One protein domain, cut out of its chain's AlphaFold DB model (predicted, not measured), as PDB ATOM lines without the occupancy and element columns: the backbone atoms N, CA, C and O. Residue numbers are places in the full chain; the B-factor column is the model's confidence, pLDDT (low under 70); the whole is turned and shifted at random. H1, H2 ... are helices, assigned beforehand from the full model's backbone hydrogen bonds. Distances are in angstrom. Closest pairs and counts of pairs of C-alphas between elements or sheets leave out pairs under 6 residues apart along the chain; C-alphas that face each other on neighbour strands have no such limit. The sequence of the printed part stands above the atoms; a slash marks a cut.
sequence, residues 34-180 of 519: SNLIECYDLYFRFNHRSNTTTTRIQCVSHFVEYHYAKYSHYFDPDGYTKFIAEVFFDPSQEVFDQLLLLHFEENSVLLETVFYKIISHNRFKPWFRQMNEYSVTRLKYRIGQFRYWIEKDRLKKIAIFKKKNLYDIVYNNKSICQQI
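AT A GLANCE: This is residues 34 to 180 of the 519 residues of an uncharacterized protein of Polysphondylium pallidum (strain ATCC 26659 / Pp 5 / PN500) (UniProt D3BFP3). Helices stand in two rows along the longest axis, H1, H3 and H5 in one and H2, H4 and H7 in the other, the chain passing back and forth between them. H6 crosses from the first row to H7, and H8 with the short H9 caps the end of the rows away from H1 and H2. The printed part has 147 residues with nine named helices, H1 to H9 in order, and no named strand: all helix. It is compact, with a radius of gyration of the C-alphas of 15.1 A and spans of 43 by 36 by 22 A.

IN THESE COORDINATES: Find C-alpha 34 at (14.804, 102.848, -5.226); from there H1 runs 18.7 A through residues 34 to 46. Next come H2, residues 53 to 67, 21.1 A, H3, 77 to 88, 16.4 A, and H4, 93 to 99. H5, 108 to 120, is 17.9 A long, H6, 124 to 134, is 15.1 A, and H7, 136 to 151, is 21.7 A. H8 holds 163 to 171, and H9, 176 to 180, ends at C-alpha 180, (7.190, 76.313, 18.685).

HOW THE PARTS SIT: H1, H2 and H3 form an up-and-down bundle, each running against the one before. In the hairpin of H1 and H2, C-alphas 39 and 59 come closest, 5.6 A. H2 touches H4 at C-alphas 57 and 95, 5.0 A. H3 touches H5 at C-alphas 81 and 114, 5.1 A, a steep tilt of 49 degrees. H6 touches H7 at C-alphas 131 and 139, 5.6 A, and only just touches H8, with 3 pairs within 8 A. Each O i to N i+4 pair is within hydrogen-bond range except in H4, 2 of 3.

THE WHOLE: C-alphas 34 and 172, the farthest apart, are 43.6 A apart. The printed part has no cut, and the link from H7 to H8 is long. Look for pLDDT under 70 at residues 47 to 51 and 177 to 180.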
ATOM      1  N   SER A  34      13.397 102.428  -5.139       96.94
ATOM      2  CA  SER A  34      14.804 102.848  -5.226       96.94
ATOM      3  C   SER A  34      15.184 103.719  -4.028       96.94
ATOM      4  O   SER A  34      16.217 103.489  -3.403       96.94
ATOM      5  N   ASN A  35      14.295 104.645  -3.663       96.62
ATOM      6  CA  ASN A  35      14.460 105.537  -2.521       96.62
ATOM      7  C   ASN A  35      14.466 104.771  -1.185       96.62
ATOM      8  O   ASN A  35      15.321 105.013  -0.328       96.62
ATOM      9  N   LEU A  36      13.586 103.771  -1.035       97.62
ATOM     10  CA  LEU A  36      13.612 102.877   0.124       97.62
ATOM     11  C   LEU A  36      14.943 102.124   0.232       97.62
ATOM     12  O   LEU A  36      15.496 102.028   1.324       97.62
ATOM     13  N   ILE A  37      15.458 101.576  -0.872       97.38
ATOM     14  CA  ILE A  37      16.718 100.820  -0.867       97.38
ATOM     15  C   ILE A  37      17.897 101.721  -0.480       97.38
ATOM     16  O   ILE A  37      18.773 101.302   0.275       97.38
ATOM     17  N   GLU A  38      17.916 102.973  -0.934       95.44
ATOM     18  CA  GLU A  38      18.924 103.950  -0.511       95.44
ATOM     19  C   GLU A  38      18.832 104.259   0.987       95.44
ATOM     20  O   GLU A  38      19.849 104.234   1.685       95.44
ATOM     21  N   CYS A  39      17.619 104.480   1.502       94.88
ATOM     22  CA  CYS A  39      17.361 104.640   2.932       94.88
ATOM     23  C   CYS A  39      17.821 103.408   3.739       94.88
ATOM     24  O   CYS A  39      18.482 103.539   4.778       94.88
ATOM     25  N   TYR A  40      17.535 102.208   3.229       95.44
ATOM     26  CA  TYR A  40      17.944 100.932   3.805       95.44
ATOM     27  C   TYR A  40      19.473 100.840   3.898       95.44
ATOM     28  O   TYR A  40      20.021 100.641   4.984       95.44
ATOM     29  N   ASP A  41      20.178 101.052   2.785       93.44
ATOM     30  CA  ASP A  41      21.641 101.047   2.729       93.44
ATOM     31  C   ASP A  41      22.248 102.086   3.684       93.44
ATOM     32  O   ASP A  41      23.243 101.809   4.365       93.44
ATOM     33  N   LEU A  42      21.643 103.275   3.768       91.88
ATOM     34  CA  LEU A  42      22.094 104.356   4.636       91.88
ATOM     35  C   LEU A  42      22.030 103.962   6.118       91.88
ATOM     36  O   LEU A  42      23.007 104.158   6.850       91.88
ATOM     37  N   TYR A  43      20.926 103.350   6.556       93.69
ATOM     38  CA  TYR A  43      20.761 102.890   7.935       93.69
ATOM     39  C   TYR A  43      21.849 101.877   8.329       93.69
ATOM     40  O   TYR A  43      22.532 102.047   9.345       93.69
ATOM     41  N   PHE A  44      22.084 100.861   7.489       91.56
ATOM     42  CA  PHE A  44      23.081  99.821   7.769       91.56
ATOM     43  C   PHE A  44      24.526 100.342   7.725       91.56
ATOM     44  O   PHE A  44      25.360  99.882   8.507       91.56
ATOM     45  N   ARG A  45      24.840 101.344   6.891       86.00
ATOM     46  CA  ARG A  45      26.164 102.004   6.898       86.00
ATOM     47  C   ARG A  45      26.434 102.756   8.203       86.00
ATOM     48  O   ARG A  45      27.576 102.804   8.662       86.00
ATOM     49  N   PHE A  46      25.401 103.345   8.806       78.81
ATOM     50  CA  PHE A  46      25.543 104.197   9.988       78.81
ATOM     51  C   PHE A  46      25.328 103.502  11.327       78.81
ATOM     52  O   PHE A  46      25.668 104.098  12.353       78.81
ATOM     53  N   ASN A  47      24.858 102.251  11.350       64.75
ATOM     54  CA  ASN A  47      24.600 101.540  12.603       64.75
ATOM     55  C   ASN A  47      25.860 101.317  13.480       64.75
ATOM     56  O   ASN A  47      25.768 100.943  14.648       64.75
ATOM     57  N   HIS A  48      27.052 101.609  12.953       57.72
ATOM     58  CA  HIS A  48      28.335 101.450  13.642       57.72
ATOM     59  C   HIS A  48      29.021 102.767  14.050       57.72
ATOM     60  O   HIS A  48      30.166 102.734  14.496       57.72
ATOM     61  N   ARG A  49      28.366 103.930  13.904       61.12
ATOM     62  CA  ARG A  49      28.958 105.245  14.233       61.12
ATOM     63  C   ARG A  49      28.072 106.022  15.212       61.12
ATOM     64  O   ARG A  49      26.859 106.035  15.075       61.12
ATOM     65  N   SER A  50      28.668 106.666  16.216       52.19
ATOM     66  CA  SER A  50      27.950 107.311  17.333       52.19
ATOM     67  C   SER A  50      27.251 108.636  16.987       52.19
ATOM     68  O   SER A  50      26.354 109.041  17.717       52.19
ATOM     69  N   ASN A  51      27.608 109.297  15.878       55.69
ATOM     70  CA  ASN A  51      27.124 110.647  15.533       55.69
ATOM     71  C   ASN A  51      25.956 110.657  14.520       55.69
ATOM     72  O   ASN A  51      25.835 111.588  13.732       55.69
ATOM     73  N   THR A  52      25.116 109.616  14.497       79.31
ATOM     74  CA  THR A  52      24.161 109.354  13.394       79.31
ATOM     75  C   THR A  52      22.728 109.064  13.852       79.31
ATOM     76  O   THR A  52      21.904 108.614  13.058       79.31
ATOM     77  N   THR A  53      22.390 109.317  15.124       89.06
ATOM     78  CA  THR A  53      21.051 109.018  15.669       89.06
ATOM     79  C   THR A  53      19.934 109.725  14.902       89.06
ATOM     80  O   THR A  53      18.966 109.063  14.550       89.06
ATOM     81  N   THR A  54      20.087 111.007  14.554       90.50
ATOM     82  CA  THR A  54      19.099 111.742  13.743       90.50
ATOM     83  C   THR A  54      18.890 111.103  12.372       90.50
ATOM     84  O   THR A  54      17.752 110.894  11.968       90.50
ATOM     85  N   THR A  55      19.965 110.719  11.682       90.12
ATOM     86  CA  THR A  55      19.872 110.025  10.389       90.12
ATOM     87  C   THR A  55      19.191 108.668  10.533       90.12
ATOM     88  O   THR A  55      18.327 108.330   9.735       90.12
ATOM     89  N   ARG A  56      19.514 107.901  11.580       92.56
ATOM     90  CA  ARG A  56      18.840 106.625  11.860       92.56
ATOM     91  C   ARG A  56      17.356 106.808  12.162       92.56
ATOM     92  O   ARG A  56      16.562 106.025  11.660       92.56
ATOM     93  N   ILE A  57      16.983 107.840  12.923       94.44
ATOM     94  CA  ILE A  57      15.582 108.223  13.154       94.44
ATOM     95  C   ILE A  57      14.901 108.482  11.811       94.44
ATOM     96  O   ILE A  57      13.898 107.843  11.532       94.44
ATOM     97  N   GLN A  58      15.485 109.321  10.950       93.75
ATOM     98  CA  GLN A  58      14.936 109.617   9.622       93.75
ATOM     99  C   GLN A  58      14.773 108.358   8.763       93.75
ATOM    100  O   GLN A  58      13.739 108.193   8.123       93.75
ATOM    101  N   CYS A  59      15.755 107.453   8.775       95.31
ATOM    102  CA  CYS A  59      15.660 106.194   8.043       95.31
ATOM    103  C   CYS A  59      14.512 105.313   8.552       95.31
ATOM    104  O   CYS A  59      13.753 104.766   7.758       95.31
ATOM    105  N   VAL A  60      14.370 105.175   9.876       96.62
ATOM    106  CA  VAL A  60      13.291 104.373  10.469       96.62
ATOM    107  C   VAL A  60      11.931 105.018  10.219       96.62
ATOM    108  O   VAL A  60      11.008 104.307   9.836       96.62
ATOM    109  N   SER A  61      11.803 106.340  10.362       96.44
ATOM    110  CA  SER A  61      10.564 107.062  10.052       96.44
ATOM    111  C   SER A  61      10.170 106.879   8.586       96.44
ATOM    112  O   SER A  61       9.030 106.528   8.304       96.44
ATOM    113  N   HIS A  62      11.120 107.001   7.658       96.69
ATOM    114  CA  HIS A  62      10.856 106.774   6.241       96.69
ATOM    115  C   HIS A  62      10.444 105.325   5.942       96.69
ATOM    116  O   HIS A  62       9.497 105.093   5.198       96.69
ATOM    117  N   PHE A  63      11.114 104.339   6.550       97.00
ATOM    118  CA  PHE A  63      10.734 102.929   6.428       97.00
ATOM    119  C   PHE A  63       9.303 102.680   6.937       97.00
ATOM    120  O   PHE A  63       8.531 101.967   6.298       97.00
ATOM    121  N   VAL A  64       8.934 103.292   8.067       96.25
ATOM    122  CA  VAL A  64       7.579 103.229   8.633       96.25
ATOM    123  C   VAL A  64       6.550 103.825   7.679       96.25
ATOM    124  O   VAL A  64       5.546 103.180   7.386       96.25
ATOM    125  N   GLU A  65       6.806 105.029   7.172       95.81
ATOM    126  CA  GLU A  65       5.901 105.727   6.258       95.81
ATOM    127  C   GLU A  65       5.745 104.987   4.929       95.81
ATOM    128  O   GLU A  65       4.627 104.850   4.434       95.81
ATOM    129  N   TYR A  66       6.841 104.448   4.386       96.19
ATOM    130  CA  TYR A  66       6.812 103.627   3.180       96.19
ATOM    131  C   TYR A  66       5.905 102.408   3.367       96.19
ATOM    132  O   TYR A  66       5.085 102.120   2.500       96.19
ATOM    133  N   HIS A  67       6.002 101.694   4.489       95.56
ATOM    134  CA  HIS A  67       5.244 100.459   4.705       95.56
ATOM    135  C   HIS A  67       3.812 100.657   5.227       95.56
ATOM    136  O   HIS A  67       3.064  99.686   5.278       95.56
ATOM    137  N   TYR A  68       3.406 101.883   5.574       92.69
ATOM    138  CA  TYR A  68       2.139 102.164   6.262       92.69
ATOM    139  C   TYR A  68       0.892 101.572   5.577       92.69
ATOM    140  O   TYR A  68       0.028 101.023   6.253       92.69
ATOM    141  N   ALA A  69       0.822 101.661   4.246       91.62
ATOM    142  CA  ALA A  69      -0.312 101.201   3.436       91.62
ATOM    143  C   ALA A  69       0.057 100.043   2.489       91.62
ATOM    144  O   ALA A  69      -0.651  99.798   1.518       91.62
ATOM    145  N   LYS A  70       1.187  99.358   2.715       92.00
ATOM    146  CA  LYS A  70       1.699  98.313   1.812       92.00
ATOM    147  C   LYS A  70       1.532  96.925   2.422       92.00
ATOM    148  O   LYS A  70       1.760  96.732   3.612       92.00
ATOM    149  N   TYR A  71       1.216  95.952   1.575       90.06
ATOM    150  CA  TYR A  71       1.001  94.554   1.954       90.06
ATOM    151  C   TYR A  71       2.085  93.645   1.353       90.06
ATOM    152  O   TYR A  71       2.749  94.012   0.378       90.06
ATOM    153  N   SER A  72       2.286  92.459   1.937       88.56
ATOM    154  CA  SER A  72       3.420  91.552   1.671       88.56
ATOM    155  C   SER A  72       3.534  91.091   0.227       88.56
ATOM    156  O   SER A  72       4.601  90.648  -0.200       88.56
ATOM    157  N   HIS A  73       2.464  91.192  -0.560       86.56
ATOM    158  CA  HIS A  73       2.518  90.881  -1.982       86.56
ATOM    159  C   HIS A  73       3.217  91.957  -2.827       86.56
ATOM    160  O   HIS A  73       3.511  91.666  -3.983       86.56
ATOM    161  N   TYR A  74       3.569  93.122  -2.266       91.69
ATOM    162  CA  TYR A  74       4.299  94.188  -2.969       91.69
ATOM    163  C   TYR A  74       5.623  94.611  -2.331       91.69
ATOM    164  O   TYR A  74       6.275  95.518  -2.841       91.69
ATOM    165  N   PHE A  75       6.081  93.966  -1.260       94.06
ATOM    166  CA  PHE A  75       7.360  94.323  -0.647       94.06
ATOM    167  C   PHE A  75       8.219  93.113  -0.296       94.06
ATOM    168  O   PHE A  75       7.691  92.029  -0.086       94.06
ATOM    169  N   ASP A  76       9.536  93.315  -0.193       95.31
ATOM    170  CA  ASP A  76      10.512  92.283   0.188       95.31
ATOM    171  C   ASP A  76      10.333  91.846   1.656       95.31
ATOM    172  O   ASP A  76      10.734  92.586   2.568       95.31
ATOM    173  N   PRO A  77       9.780  90.647   1.932       92.38
ATOM    174  CA  PRO A  77       9.549  90.195   3.302       92.38
ATOM    175  C   PRO A  77      10.862  89.951   4.062       92.38
ATOM    176  O   PRO A  77      10.948  90.160   5.280       92.38
ATOM    177  N   ASP A  78      11.919  89.537   3.359       93.25
ATOM    178  CA  ASP A  78      13.220  89.255   3.961       93.25
ATOM    179  C   ASP A  78      13.937  90.541   4.368       93.25
ATOM    180  O   ASP A  78      14.461  90.620   5.489       93.25
ATOM    181  N   GLY A  79      13.920  91.546   3.491       95.88
ATOM    182  CA  GLY A  79      14.398  92.899   3.753       95.88
ATOM    183  C   GLY A  79      13.622  93.572   4.881       95.88
ATOM    184  O   GLY A  79      14.245  94.060   5.831       95.88
ATOM    185  N   TYR A  80      12.287  93.513   4.835       96.31
ATOM    186  CA  TYR A  80      11.387  94.047   5.861       96.31
ATOM    187  C   TYR A  80      11.695  93.471   7.249       96.31
ATOM    188  O   TYR A  80      12.028  94.203   8.184       96.31
ATOM    189  N   THR A  81      11.693  92.139   7.383       95.19
ATOM    190  CA  THR A  81      11.978  91.480   8.669       95.19
ATOM    191  C   THR A  81      13.402  91.732   9.164       95.19
ATOM    192  O   THR A  81      13.627  91.834  10.372       95.19
ATOM    193  N   LYS A  82      14.378  91.839   8.252       95.50
ATOM    194  CA  LYS A  82      15.775  92.144   8.587       95.50
ATOM    195  C   LYS A  82      15.925  93.564   9.132       95.50
ATOM    196  O   LYS A  82      16.615  93.731  10.132       95.50
ATOM    197  N   PHE A  83      15.269  94.555   8.525       96.81
ATOM    198  CA  PHE A  83      15.314  95.944   8.990       96.81
ATOM    199  C   PHE A  83      14.722  96.081  10.396       96.81
ATOM    200  O   PHE A  83      15.370  96.610  11.294       96.81
ATOM    201  N   ILE A  84      13.538  95.505  10.622       96.44
ATOM    202  CA  ILE A  84      12.876  95.502  11.936       96.44
ATOM    203  C   ILE A  84      13.768  94.857  13.001       96.44
ATOM    204  O   ILE A  84      13.926  95.398  14.096       96.44
ATOM    205  N   ALA A  85      14.376  93.708  12.684       95.44
ATOM    206  CA  ALA A  85      15.288  93.034  13.600       95.44
ATOM    207  C   ALA A  85      16.538  93.879  13.899       95.44
ATOM    208  O   ALA A  85      17.008  93.877  15.036       95.44
ATOM    209  N   GLU A  86      17.060  94.615  12.917       95.50
ATOM    210  CA  GLU A  86      18.197  95.517  13.110       95.50
ATOM    211  C   GLU A  86      17.843  96.672  14.056       95.50
ATOM    212  O   GLU A  86      18.542  96.886  15.049       95.50
ATOM    213  N   VAL A  87      16.718  97.349  13.808       95.75
ATOM    214  CA  VAL A  87      16.238  98.474  14.626       95.75
ATOM    215  C   VAL A  87      15.877  98.027  16.045       95.75
ATOM    216  O   VAL A  87      16.122  98.746  17.015       95.75
ATOM    217  N   PHE A  88      15.374  96.800  16.216       95.62
ATOM    218  CA  PHE A  88      15.135  96.223  17.540       95.62
ATOM    219  C   PHE A  88      16.405  96.196  18.407       95.62
ATOM    220  O   PHE A  88      16.326  96.390  19.626       95.62
ATOM    221  N   PHE A  89      17.577  95.982  17.803       93.81
ATOM    222  CA  PHE A  89      18.868  95.982  18.494       93.81
ATOM    223  C   PHE A  89      19.547  97.358  18.544       93.81
ATOM    224  O   PHE A  89      20.631  97.458  19.121       93.81
ATOM    225  N   ASP A  90      18.929  98.416  18.009       93.19
ATOM    226  CA  ASP A  90      19.522  99.754  17.989       93.19
ATOM    227  C   ASP A  90      19.772 100.267  19.422       93.19
ATOM    228  O   ASP A  90      18.875 100.188  20.273       93.19
ATOM    229  N   PRO A  91      20.975 100.778  19.745       90.44
ATOM    230  CA  PRO A  91      21.282 101.262  21.089       90.44
ATOM    231  C   PRO A  91      20.453 102.488  21.502       90.44
ATOM    232  O   PRO A  91      20.278 102.719  22.702       90.44
ATOM    233  N   SER A  92      19.945 103.274  20.548       92.12
ATOM    234  CA  SER A  92      19.102 104.432  20.828       92.12
ATOM    235  C   SER A  92      17.670 104.005  21.143       92.12
ATOM    236  O   SER A  92      17.063 103.191  20.444       92.12
ATOM    237  N   GLN A  93      17.108 104.569  22.213       92.69
ATOM    238  CA  GLN A  93      15.695 104.383  22.532       92.69
ATOM    239  C   GLN A  93      14.808 105.134  21.534       92.69
ATOM    240  O   GLN A  93      13.824 104.572  21.079       92.69
ATOM    241  N   GLU A  94      15.215 106.335  21.123       94.62
ATOM    242  CA  GLU A  94      14.467 107.184  20.189       94.62
ATOM    243  C   GLU A  94      14.313 106.521  18.815       94.62
ATOM    244  O   GLU A  94      13.236 106.556  18.231       94.62
ATOM    245  N   VAL A  95      15.367 105.858  18.322       95.19
ATOM    246  CA  VAL A  95      15.318 105.111  17.051       95.19
ATOM    247  C   VAL A  95      14.364 103.919  17.163       95.19
ATOM    248  O   VAL A  95      13.574 103.670  16.257       95.19
ATOM    249  N   PHE A  96      14.397 103.197  18.288       95.81
ATOM    250  CA  PHE A  96      13.453 102.108  18.538       95.81
ATOM    251  C   PHE A  96      12.009 102.609  18.669       95.81
ATOM    252  O   PHE A  96      11.097 101.946  18.186       95.81
ATOM    253  N   ASP A  97      11.783 103.763  19.292       96.00
ATOM    254  CA  ASP A  97      10.437 104.315  19.460       96.00
ATOM    255  C   ASP A  97       9.816 104.697  18.106       96.00
ATOM    256  O   ASP A  97       8.613 104.519  17.930       96.00
ATOM    257  N   GLN A  98      10.621 105.108  17.116       96.75
ATOM    258  CA  GLN A  98      10.139 105.297  15.740       96.75
ATOM    259  C   GLN A  98       9.609 103.998  15.127       96.75
ATOM    260  O   GLN A  98       8.575 104.014  14.469       96.75
ATOM    261  N   LEU A  99      10.260 102.857  15.379       95.94
ATOM    262  CA  LEU A  99       9.792 101.558  14.881       95.94
ATOM    263  C   LEU A  99       8.402 101.197  15.418       95.94
ATOM    264  O   LEU A  99       7.654 100.490  14.753       95.94
ATOM    265  N   LEU A 100       8.041 101.673  16.613       93.94
ATOM    266  CA  LEU A 100       6.726 101.410  17.200       93.94
ATOM    267  C   LEU A 100       5.583 102.115  16.457       93.94
ATOM    268  O   LEU A 100       4.428 101.771  16.681       93.94
ATOM    269  N   LEU A 101       5.895 103.073  15.579       94.06
ATOM    270  CA  LEU A 101       4.930 103.716  14.687       94.06
ATOM    271  C   LEU A 101       4.621 102.863  13.445       94.06
ATOM    272  O   LEU A 101       3.717 103.205  12.685       94.06
ATOM    273  N   LEU A 102       5.354 101.764  13.228       91.75
ATOM    274  CA  LEU A 102       5.119 100.853  12.114       91.75
ATOM    275  C   LEU A 102       3.727 100.227  12.218       91.75
ATOM    276  O   LEU A 102       3.416  99.523  13.183       91.75
ATOM    277  N   HIS A 103       2.919 100.424  11.178       85.62
ATOM    278  CA  HIS A 103       1.727  99.618  10.966       85.62
ATOM    279  C   HIS A 103       2.174  98.223  10.513       85.62
ATOM    280  O   HIS A 103       2.606  98.025   9.377       85.62
ATOM    281  N   PHE A 104       2.181  97.271  11.444       79.69
ATOM    282  CA  PHE A 104       2.564  95.898  11.144       79.69
ATOM    283  C   PHE A 104       1.510  95.249  10.259       79.69
ATOM    284  O   PHE A 104       0.326  95.280  10.582       79.69
ATOM    285  N   GLU A 105       1.956  94.607   9.185       72.38
ATOM    286  CA  GLU A 105       1.059  93.799   8.377       72.38
ATOM    287  C   GLU A 105       0.482  92.651   9.209       72.38
ATOM    288  O   GLU A 105       1.180  91.978   9.976       72.38
ATOM    289  N   GLU A 106      -0.802  92.386   9.010       75.50
ATOM    290  CA  GLU A 106      -1.562  91.388   9.756       75.50
ATOM    291  C   GLU A 106      -1.398  89.973   9.182       75.50
ATOM    292  O   GLU A 106      -2.298  89.134   9.197       75.50
ATOM    293  N   ASN A 107      -0.185  89.688   8.708       78.88
ATOM    294  CA  ASN A 107       0.244  88.388   8.230       78.88
ATOM    295  C   ASN A 107       1.026  87.668   9.336       78.88
ATOM    296  O   ASN A 107       2.175  87.995   9.645       78.88
ATOM    297  N   SER A 108       0.422  86.644   9.936       78.38
ATOM    298  CA  SER A 108       1.039  85.905  11.044       78.38
ATOM    299  C   SER A 108       2.386  85.286  10.709       78.38
ATOM    300  O   SER A 108       3.276  85.304  11.556       78.38
ATOM    301  N   VAL A 109       2.555  84.761   9.493       81.50
ATOM    302  CA  VAL A 109       3.808  84.121   9.073       81.50
ATOM    303  C   VAL A 109       4.934  85.154   9.040       81.50
ATOM    304  O   VAL A 109       6.039  84.892   9.524       81.50
ATOM    305  N   LEU A 110       4.646  86.359   8.542       85.25
ATOM    306  CA  LEU A 110       5.603  87.459   8.530       85.25
ATOM    307  C   LEU A 110       5.989  87.888   9.954       85.25
ATOM    308  O   LEU A 110       7.174  88.014  10.267       85.25
ATOM    309  N   LEU A 111       5.009  88.049  10.847       86.50
ATOM    310  CA  LEU A 111       5.242  88.458  12.238       86.50
ATOM    311  C   LEU A 111       6.010  87.403  13.046       86.50
ATOM    312  O   LEU A 111       6.911  87.733  13.823       86.50
ATOM    313  N   GLU A 112       5.706  86.122  12.845       84.88
ATOM    314  CA  GLU A 112       6.481  85.025  13.428       84.88
ATOM    315  C   GLU A 112       7.921  85.020  12.909       84.88
ATOM    316  O   GLU A 112       8.859  84.839  13.695       84.88
ATOM    317  N   THR A 113       8.111  85.304  11.618       88.12
ATOM    318  CA  THR A 113       9.438  85.443  11.007       88.12
ATOM    319  C   THR A 113      10.227  86.581  11.653       88.12
ATOM    320  O   THR A 113      11.397  86.384  11.981       88.12
ATOM    321  N   VAL A 114       9.604  87.732  11.934       91.31
ATOM    322  CA  VAL A 114      10.240  88.842  12.672       91.31
ATOM    323  C   VAL A 114      10.740  88.375  14.041       91.31
ATOM    324  O   VAL A 114      11.921  88.545  14.365       91.31
ATOM    325  N   PHE A 115       9.882  87.736  14.845       90.75
ATOM    326  CA  PHE A 115      10.288  87.240  16.162       90.75
ATOM    327  C   PHE A 115      11.403  86.202  16.074       90.75
ATOM    328  O   PHE A 115      12.360  86.255  16.851       90.75
ATOM    329  N   TYR A 116      11.302  85.271  15.127       88.88
ATOM    330  CA  TYR A 116      12.323  84.257  14.914       88.88
ATOM    331  C   TYR A 116      13.662  84.890  14.533       88.88
ATOM    332  O   TYR A 116      14.688  84.536  15.117       88.88
ATOM    333  N   LYS A 117      13.665  85.860  13.614       91.00
ATOM    334  CA  LYS A 117      14.872  86.554  13.147       91.00
ATOM    335  C   LYS A 117      15.547  87.324  14.279       91.00
ATOM    336  O   LYS A 117      16.767  87.275  14.389       91.00
ATOM    337  N   ILE A 118      14.775  87.929  15.187       94.12
ATOM    338  CA  ILE A 118      15.305  88.567  16.402       94.12
ATOM    339  C   ILE A 118      15.919  87.531  17.351       94.12
ATOM    340  O   ILE A 118      17.073  87.675  17.743       94.12
ATOM    341  N   ILE A 119      15.179  86.483  17.731       92.31
ATOM    342  CA  ILE A 119      15.626  85.516  18.754       92.31
ATOM    343  C   ILE A 119      16.827  84.689  18.268       92.31
ATOM    344  O   ILE A 119      17.717  84.361  19.056       92.31
ATOM    345  N   SER A 120      16.846  84.329  16.983       89.50
ATOM    346  CA  SER A 120      17.926  83.551  16.365       89.50
ATOM    347  C   SER A 120      19.165  84.388  16.034       89.50
ATOM    348  O   SER A 120      20.231  83.818  15.787       89.50
ATOM    349  N   HIS A 121      19.074  85.722  16.077       93.00
ATOM    350  CA  HIS A 121      20.208  86.599  15.814       93.00
ATOM    351  C   HIS A 121      21.339  86.358  16.826       93.00
ATOM    352  O   HIS A 121      21.123  86.331  18.039       93.00
ATOM    353  N   ASN A 122      22.587  86.273  16.354       93.25
ATOM    354  CA  ASN A 122      23.763  86.058  17.215       93.25
ATOM    355  C   ASN A 122      23.915  87.105  18.351       93.25
ATOM    356  O   ASN A 122      24.334  86.758  19.454       93.25
ATOM    357  N   ARG A 123      23.519  88.365  18.110       94.19
ATOM    358  CA  ARG A 123      23.476  89.471  19.079       94.19
ATOM    359  C   ARG A 123      22.426  89.304  20.170       94.19
ATOM    360  O   ARG A 123      22.590  89.909  21.224       94.19
ATOM    361  N   PHE A 124      21.392  88.484  19.976       95.38
ATOM    362  CA  PHE A 124      20.261  88.410  20.900       95.38
ATOM    363  C   PHE A 124      20.676  88.012  22.317       95.38
ATOM    364  O   PHE A 124      20.336  88.705  23.275       95.38
ATOM    365  N   LYS A 125      21.445  86.924  22.471       94.75
ATOM    366  CA  LYS A 125      21.873  86.449  23.798       94.75
ATOM    367  C   LYS A 125      22.779  87.467  24.516       94.75
ATOM    368  O   LYS A 125      22.464  87.781  25.666       94.75
ATOM    369  N   PRO A 126      23.855  88.002  23.896       95.12
ATOM    370  CA  PRO A 126      24.659  89.064  24.506       95.12
ATOM    371  C   PRO A 126      23.840  90.307  24.866       95.12
ATOM    372  O   PRO A 126      23.897  90.757  26.008       95.12
ATOM    373  N   TRP A 127      23.024  90.805  23.932       95.19
ATOM    374  CA  TRP A 127      22.176  91.982  24.129       95.19
ATOM    375  C   TRP A 127      21.208  91.797  25.301       95.19
ATOM    376  O   TRP A 127      21.103  92.663  26.168       95.19
ATOM    377  N   PHE A 128      20.537  90.645  25.377       96.19
ATOM    378  CA  PHE A 128      19.574  90.364  26.438       96.19
ATOM    379  C   PHE A 128      20.250  90.324  27.811       96.19
ATOM    380  O   PHE A 128      19.712  90.884  28.765       96.19
ATOM    381  N   ARG A 129      21.426  89.685  27.919       95.81
ATOM    382  CA  ARG A 129      22.201  89.628  29.172       95.81
ATOM    383  C   ARG A 129      22.629  91.022  29.611       95.81
ATOM    384  O   ARG A 129      22.289  91.429  30.718       95.81
ATOM    385  N   GLN A 130      23.247  91.775  28.701       94.31
ATOM    386  CA  GLN A 130      23.697  93.142  28.955       94.31
ATOM    387  C   GLN A 130      22.543  94.040  29.412       94.31
ATOM    388  O   GLN A 130      22.655  94.730  30.419       94.31
ATOM    389  N   MET A 131      21.407  94.010  28.715       92.38
ATOM    390  CA  MET A 131      20.235  94.808  29.080       92.38
ATOM    391  C   MET A 131      19.609  94.350  30.401       92.38
ATOM    392  O   MET A 131      19.119  95.182  31.160       92.38
ATOM    393  N   ASN A 132      19.620  93.048  30.706       93.44
ATOM    394  CA  ASN A 132      19.099  92.530  31.971       93.44
ATOM    395  C   ASN A 132      19.996  92.897  33.165       93.44
ATOM    396  O   ASN A 132      19.476  93.073  34.261       93.44
ATOM    397  N   GLU A 133      21.304  93.024  32.956       93.56
ATOM    398  CA  GLU A 133      22.271  93.452  33.973       93.56
ATOM    399  C   GLU A 133      22.271  94.976  34.150       93.56
ATOM    400  O   GLU A 133      22.196  95.468  35.272       93.56
ATOM    401  N   TYR A 134      22.289  95.728  33.045       93.12
ATOM    402  CA  TYR A 134      22.366  97.189  33.057       93.12
ATOM    403  C   TYR A 134      21.036  97.864  33.418       93.12
ATOM    404  O   TYR A 134      20.999  98.798  34.215       93.12
ATOM    405  N   SER A 135      19.919  97.432  32.816       92.44
ATOM    406  CA  SER A 135      18.606  98.041  33.054       92.44
ATOM    407  C   SER A 135      17.450  97.095  32.725       92.44
ATOM    408  O   SER A 135      16.870  97.102  31.633       92.44
ATOM    409  N   VAL A 136      17.025  96.331  33.736       94.06
ATOM    410  CA  VAL A 136      15.848  95.451  33.656       94.06
ATOM    411  C   VAL A 136      14.594  96.199  33.190       94.06
ATOM    412  O   VAL A 136      13.765  95.616  32.487       94.06
ATOM    413  N   THR A 137      14.437  97.468  33.572       94.69
ATOM    414  CA  THR A 137      13.297  98.308  33.179       94.69
ATOM    415  C   THR A 137      13.303  98.592  31.680       94.69
ATOM    416  O   THR A 137      12.285  98.351  31.035       94.69
ATOM    417  N   ARG A 138      14.440  99.004  31.098       92.00
ATOM    418  CA  ARG A 138      14.553  99.216  29.642       92.00
ATOM    419  C   ARG A 138      14.339  97.923  28.861       92.00
ATOM    420  O   ARG A 138      13.611  97.921  27.874       92.00
ATOM    421  N   LEU A 139      14.891  96.804  29.340       94.44
ATOM    422  CA  LEU A 139      14.654  95.490  28.738       94.44
ATOM    423  C   LEU A 139      13.160  95.127  28.729       94.44
ATOM    424  O   LEU A 139      12.629  94.681  27.711       94.44
ATOM    425  N   LYS A 140      12.476  95.314  29.868       94.12
ATOM    426  CA  LYS A 140      11.031  95.067  29.996       94.12
ATOM    427  C   LYS A 140      10.223  95.984  29.083       94.12
ATOM    428  O   LYS A 140       9.294  95.492  28.454       94.12
ATOM    429  N   TYR A 141      10.578  97.267  29.011       94.44
ATOM    430  CA  TYR A 141       9.930  98.234  28.131       94.44
ATOM    431  C   TYR A 141      10.048  97.796  26.673       94.44
ATOM    432  O   TYR A 141       9.031  97.583  26.029       94.44
ATOM    433  N   ARG A 142      11.268  97.552  26.182       94.19
ATOM    434  CA  ARG A 142      11.506  97.221  24.772       94.19
ATOM    435  C   ARG A 142      10.805  95.931  24.342       94.19
ATOM    436  O   ARG A 142      10.078  95.930  23.357       94.19
ATOM    437  N   ILE A 143      10.944  94.849  25.117       94.50
ATOM    438  CA  ILE A 143      10.232  93.584  24.846       94.50
ATOM    439  C   ILE A 143       8.715  93.772  24.964       94.50
ATOM    440  O   ILE A 143       7.962  93.226  24.163       94.50
ATOM    441  N   GLY A 144       8.263  94.510  25.982       93.31
ATOM    442  CA  GLY A 144       6.848  94.732  26.263       93.31
ATOM    443  C   GLY A 144       6.149  95.524  25.166       93.31
ATOM    444  O   GLY A 144       5.117  95.070  24.683       93.31
ATOM    445  N   GLN A 145       6.731  96.650  24.750       93.44
ATOM    446  CA  GLN A 145       6.212  97.505  23.684       93.44
ATOM    447  C   GLN A 145       6.236  96.790  22.340       93.44
ATOM    448  O   GLN A 145       5.201  96.703  21.693       93.44
ATOM    449  N   PHE A 146       7.370  96.192  21.964       92.88
ATOM    450  CA  PHE A 146       7.477  95.477  20.691       92.88
ATOM    451  C   PHE A 146       6.435  94.357  20.582       92.88
ATOM    452  O   PHE A 146       5.738  94.222  19.582       92.88
ATOM    453  N   ARG A 147       6.262  93.590  21.666       91.25
ATOM    454  CA  ARG A 147       5.238  92.549  21.736       91.25
ATOM    455  C   ARG A 147       3.822  93.117  21.708       91.25
ATOM    456  O   ARG A 147       2.966  92.531  21.059       91.25
ATOM    457  N   TYR A 148       3.553  94.187  22.454       90.06
ATOM    458  CA  TYR A 148       2.234  94.814  22.483       90.06
ATOM    459  C   TYR A 148       1.827  95.281  21.087       90.06
ATOM    460  O   TYR A 148       0.743  94.930  20.644       90.06
ATOM    461  N   TRP A 149       2.718  95.970  20.378       85.62
ATOM    462  CA  TRP A 149       2.448  96.489  19.040       85.62
ATOM    463  C   TRP A 149       2.198  95.399  17.996       85.62
ATOM    464  O   TRP A 149       1.279  95.541  17.200       85.62
ATOM    465  N   ILE A 150       2.931  94.283  18.046       83.62
ATOM    466  CA  ILE A 150       2.720  93.152  17.125       83.62
ATOM    467  C   ILE A 150       1.480  92.312  17.495       83.62
ATOM    468  O   ILE A 150       0.837  91.725  16.628       83.62
ATOM    469  N   GLU A 151       1.142  92.194  18.785       85.50
ATOM    470  CA  GLU A 151       0.087  91.283  19.261       85.50
ATOM    471  C   GLU A 151      -1.241  91.956  19.643       85.50
ATOM    472  O   GLU A 151      -2.155  91.230  20.041       85.50
ATOM    473  N   LYS A 152      -1.358  93.294  19.613       83.31
ATOM    474  CA  LYS A 152      -2.507  94.017  20.200       83.31
ATOM    475  C   LYS A 152      -3.862  93.523  19.680       83.31
ATOM    476  O   LYS A 152      -4.744  93.261  20.499       83.31
ATOM    477  N   ASP A 153      -3.959  93.260  18.379       80.50
ATOM    478  CA  ASP A 153      -5.228  92.958  17.701       80.50
ATOM    479  C   ASP A 153      -5.406  91.458  17.384       80.50
ATOM    480  O   ASP A 153      -6.435  91.014  16.867       80.50
ATOM    481  N   ARG A 154      -4.435  90.629  17.793       82.25
ATOM    482  CA  ARG A 154      -4.453  89.176  17.575       82.25
ATOM    483  C   ARG A 154      -5.331  88.448  18.598       82.25
ATOM    484  O   ARG A 154      -5.190  88.608  19.815       82.25
ATOM    485  N   LEU A 155      -6.171  87.533  18.116       81.00
ATOM    486  CA  LEU A 155      -6.880  86.525  18.911       81.00
ATOM    487  C   LEU A 155      -5.890  85.569  19.583       81.00
ATOM    488  O   LEU A 155      -5.967  85.327  20.793       81.00
ATOM    489  N   LYS A 156      -4.924  85.058  18.809       82.44
ATOM    490  CA  LYS A 156      -3.894  84.124  19.275       82.44
ATOM    491  C   LYS A 156      -2.546  84.834  19.397       82.44
ATOM    492  O   LYS A 156      -1.895  85.183  18.413       82.44
ATOM    493  N   LYS A 157      -2.120  85.040  20.645       80.69
ATOM    494  CA  LYS A 157      -0.838  85.685  20.970       80.69
ATOM    495  C   LYS A 157       0.341  84.767  20.660       80.69
ATOM    496  O   LYS A 157       0.310  83.583  21.011       80.69
ATOM    497  N   ILE A 158       1.412  85.333  20.113       77.69
ATOM    498  CA  ILE A 158       2.645  84.614  19.792       77.69
ATOM    499  C   ILE A 158       3.458  84.453  21.085       77.69
ATOM    500  O   ILE A 158       4.328  85.236  21.462       77.69
ATOM    501  N   ALA A 159       3.151  83.391  21.832       76.31
ATOM    502  CA  ALA A 159       3.630  83.210  23.203       76.31
ATOM    503  C   ALA A 159       5.166  83.214  23.367       76.31
ATOM    504  O   ALA A 159       5.640  83.390  24.494       76.31
ATOM    505  N   ILE A 160       5.941  83.031  22.291       78.81
ATOM    506  CA  ILE A 160       7.404  82.920  22.327       78.81
ATOM    507  C   ILE A 160       8.094  84.194  22.841       78.81
ATOM    508  O   ILE A 160       9.082  84.093  23.565       78.81
ATOM    509  N   PHE A 161       7.538  85.385  22.582       84.38
ATOM    510  CA  PHE A 161       8.210  86.661  22.870       84.38
ATOM    511  C   PHE A 161       7.952  87.209  24.290       84.38
ATOM    512  O   PHE A 161       8.130  88.390  24.588       84.38
ATOM    513  N   LYS A 162       7.528  86.349  25.223       88.31
ATOM    514  CA  LYS A 162       7.385  86.709  26.645       88.31
ATOM    515  C   LYS A 162       8.751  86.725  27.327       88.31
ATOM    516  O   LYS A 162       9.505  85.766  27.197       88.31
ATOM    517  N   LYS A 163       9.026  87.727  28.180       87.31
ATOM    518  CA  LYS A 163      10.308  87.837  28.916       87.31
ATOM    519  C   LYS A 163      10.741  86.522  29.586       87.31
ATOM    520  O   LYS A 163      11.908  86.176  29.495       87.31
ATOM    521  N   LYS A 164       9.823  85.790  30.233       89.81
ATOM    522  CA  LYS A 164      10.121  84.489  30.868       89.81
ATOM    523  C   LYS A 164      10.665  83.466  29.863       89.81
ATOM    524  O   LYS A 164      11.678  82.833  30.122       89.81
ATOM    525  N   ASN A 165      10.024  83.358  28.702       89.75
ATOM    526  CA  ASN A 165      10.429  82.433  27.648       89.75
ATOM    527  C   ASN A 165      11.776  82.841  27.040       89.75
ATOM    528  O   ASN A 165      12.635  81.987  26.843       89.75
ATOM    529  N   LEU A 166      11.982  84.142  26.820       91.94
ATOM    530  CA  LEU A 166      13.257  84.686  26.349       91.94
ATOM    531  C   LEU A 166      14.386  84.460  27.369       91.94
ATOM    532  O   LEU A 166      15.490  84.083  26.989       91.94
ATOM    533  N   TYR A 167      14.101  84.603  28.665       92.62
ATOM    534  CA  TYR A 167      15.048  84.300  29.738       92.62
ATOM    535  C   TYR A 167      15.473  82.823  29.710       92.62
ATOM    536  O   TYR A 167      16.668  82.533  29.738       92.62
ATOM    537  N   ASP A 168      14.521  81.896  29.559       89.38
ATOM    538  CA  ASP A 168      14.817  80.463  29.423       89.38
ATOM    539  C   ASP A 168      15.673  80.153  28.180       89.38
ATOM    540  O   ASP A 168      16.554  79.295  28.224       89.38
ATOM    541  N   ILE A 169      15.452  80.857  27.067       89.06
ATOM    542  CA  ILE A 169      16.265  80.703  25.849       89.06
ATOM    543  C   ILE A 169      17.709  81.186  26.086       89.06
ATOM    544  O   ILE A 169      18.664  80.554  25.622       89.06
ATOM    545  N   VAL A 170      17.890  82.292  26.814       91.81
ATOM    546  CA  VAL A 170      19.196  82.953  27.002       91.81
ATOM    547  C   VAL A 170      20.048  82.308  28.101       91.81
ATOM    548  O   VAL A 170      21.267  82.184  27.928       91.81
ATOM    549  N   TYR A 171      19.431  81.922  29.220       91.38
ATOM    550  CA  TYR A 171      20.127  81.413  30.407       91.38
ATOM    551  C   TYR A 171      20.025  79.890  30.555       91.38
ATOM    552  O   TYR A 171      20.991  79.271  30.986       91.38
ATOM    553  N   ASN A 172      18.917  79.277  30.122       88.94
ATOM    554  CA  ASN A 172      18.689  77.830  30.258       88.94
ATOM    555  C   ASN A 172      18.922  77.056  28.944       88.94
ATOM    556  O   ASN A 172      18.658  75.858  28.884       88.94
ATOM    557  N   ASN A 173      19.399  77.729  27.883       81.38
ATOM    558  CA  ASN A 173      19.660  77.166  26.547       81.38
ATOM    559  C   ASN A 173      18.501  76.328  25.978       81.38
ATOM    560  O   ASN A 173      18.711  75.391  25.205       81.38
ATOM    561  N   LYS A 174      17.262  76.674  26.336       83.06
ATOM    562  CA  LYS A 174      16.086  75.986  25.813       83.06
ATOM    563  C   LYS A 174      16.000  76.200  24.301       83.06
ATOM    564  O   LYS A 174      16.088  77.334  23.831       83.06
ATOM    565  N   SER A 175      15.828  75.116  23.543       75.94
ATOM    566  CA  SER A 175      15.740  75.196  22.082       75.94
ATOM    567  C   SER A 175      14.522  76.022  21.659       75.94
ATOM    568  O   SER A 175      13.422  75.839  22.186       75.94
ATOM    569  N   ILE A 176      14.719  76.902  20.673       71.75
ATOM    570  CA  ILE A 176      13.662  77.713  20.053       71.75
ATOM    571  C   ILE A 176      12.559  76.790  19.499       71.75
ATOM    572  O   ILE A 176      11.376  77.006  19.756       71.75
ATOM    573  N   CYS A 177      12.943  75.682  18.850       62.28
ATOM    574  CA  CYS A 177      12.014  74.705  18.276       62.28
ATOM    575  C   CYS A 177      11.145  74.013  19.340       62.28
ATOM    576  O   CYS A 177       9.965  73.775  19.101       62.28
ATOM    577  N   GLN A 178      11.672  73.759  20.544       55.59
ATOM    578  CA  GLN A 178      10.898  73.147  21.637       55.59
ATOM    579  C   GLN A 178       9.774  74.056  22.164       55.59
ATOM    580  O   GLN A 178       8.862  73.569  22.834       55.59
ATOM    581  N   GLN A 179       9.827  75.364  21.891       53.72
ATOM    582  CA  GLN A 179       8.747  76.294  22.235       53.72
ATOM    583  C   GLN A 179       7.690  76.422  21.129       53.72
ATOM    584  O   GLN A 179       6.529  76.657  21.449       53.72
ATOM    585  N   ILE A 180       8.072  76.213  19.862       56.22
ATOM    586  CA  ILE A 180       7.190  76.313  18.685       56.22
ATOM    587  C   ILE A 180       6.387  75.015  18.473       56.22
ATOM    588  O   ILE A 180       5.202  75.054  18.152       56.22
TER     589      ILE A 180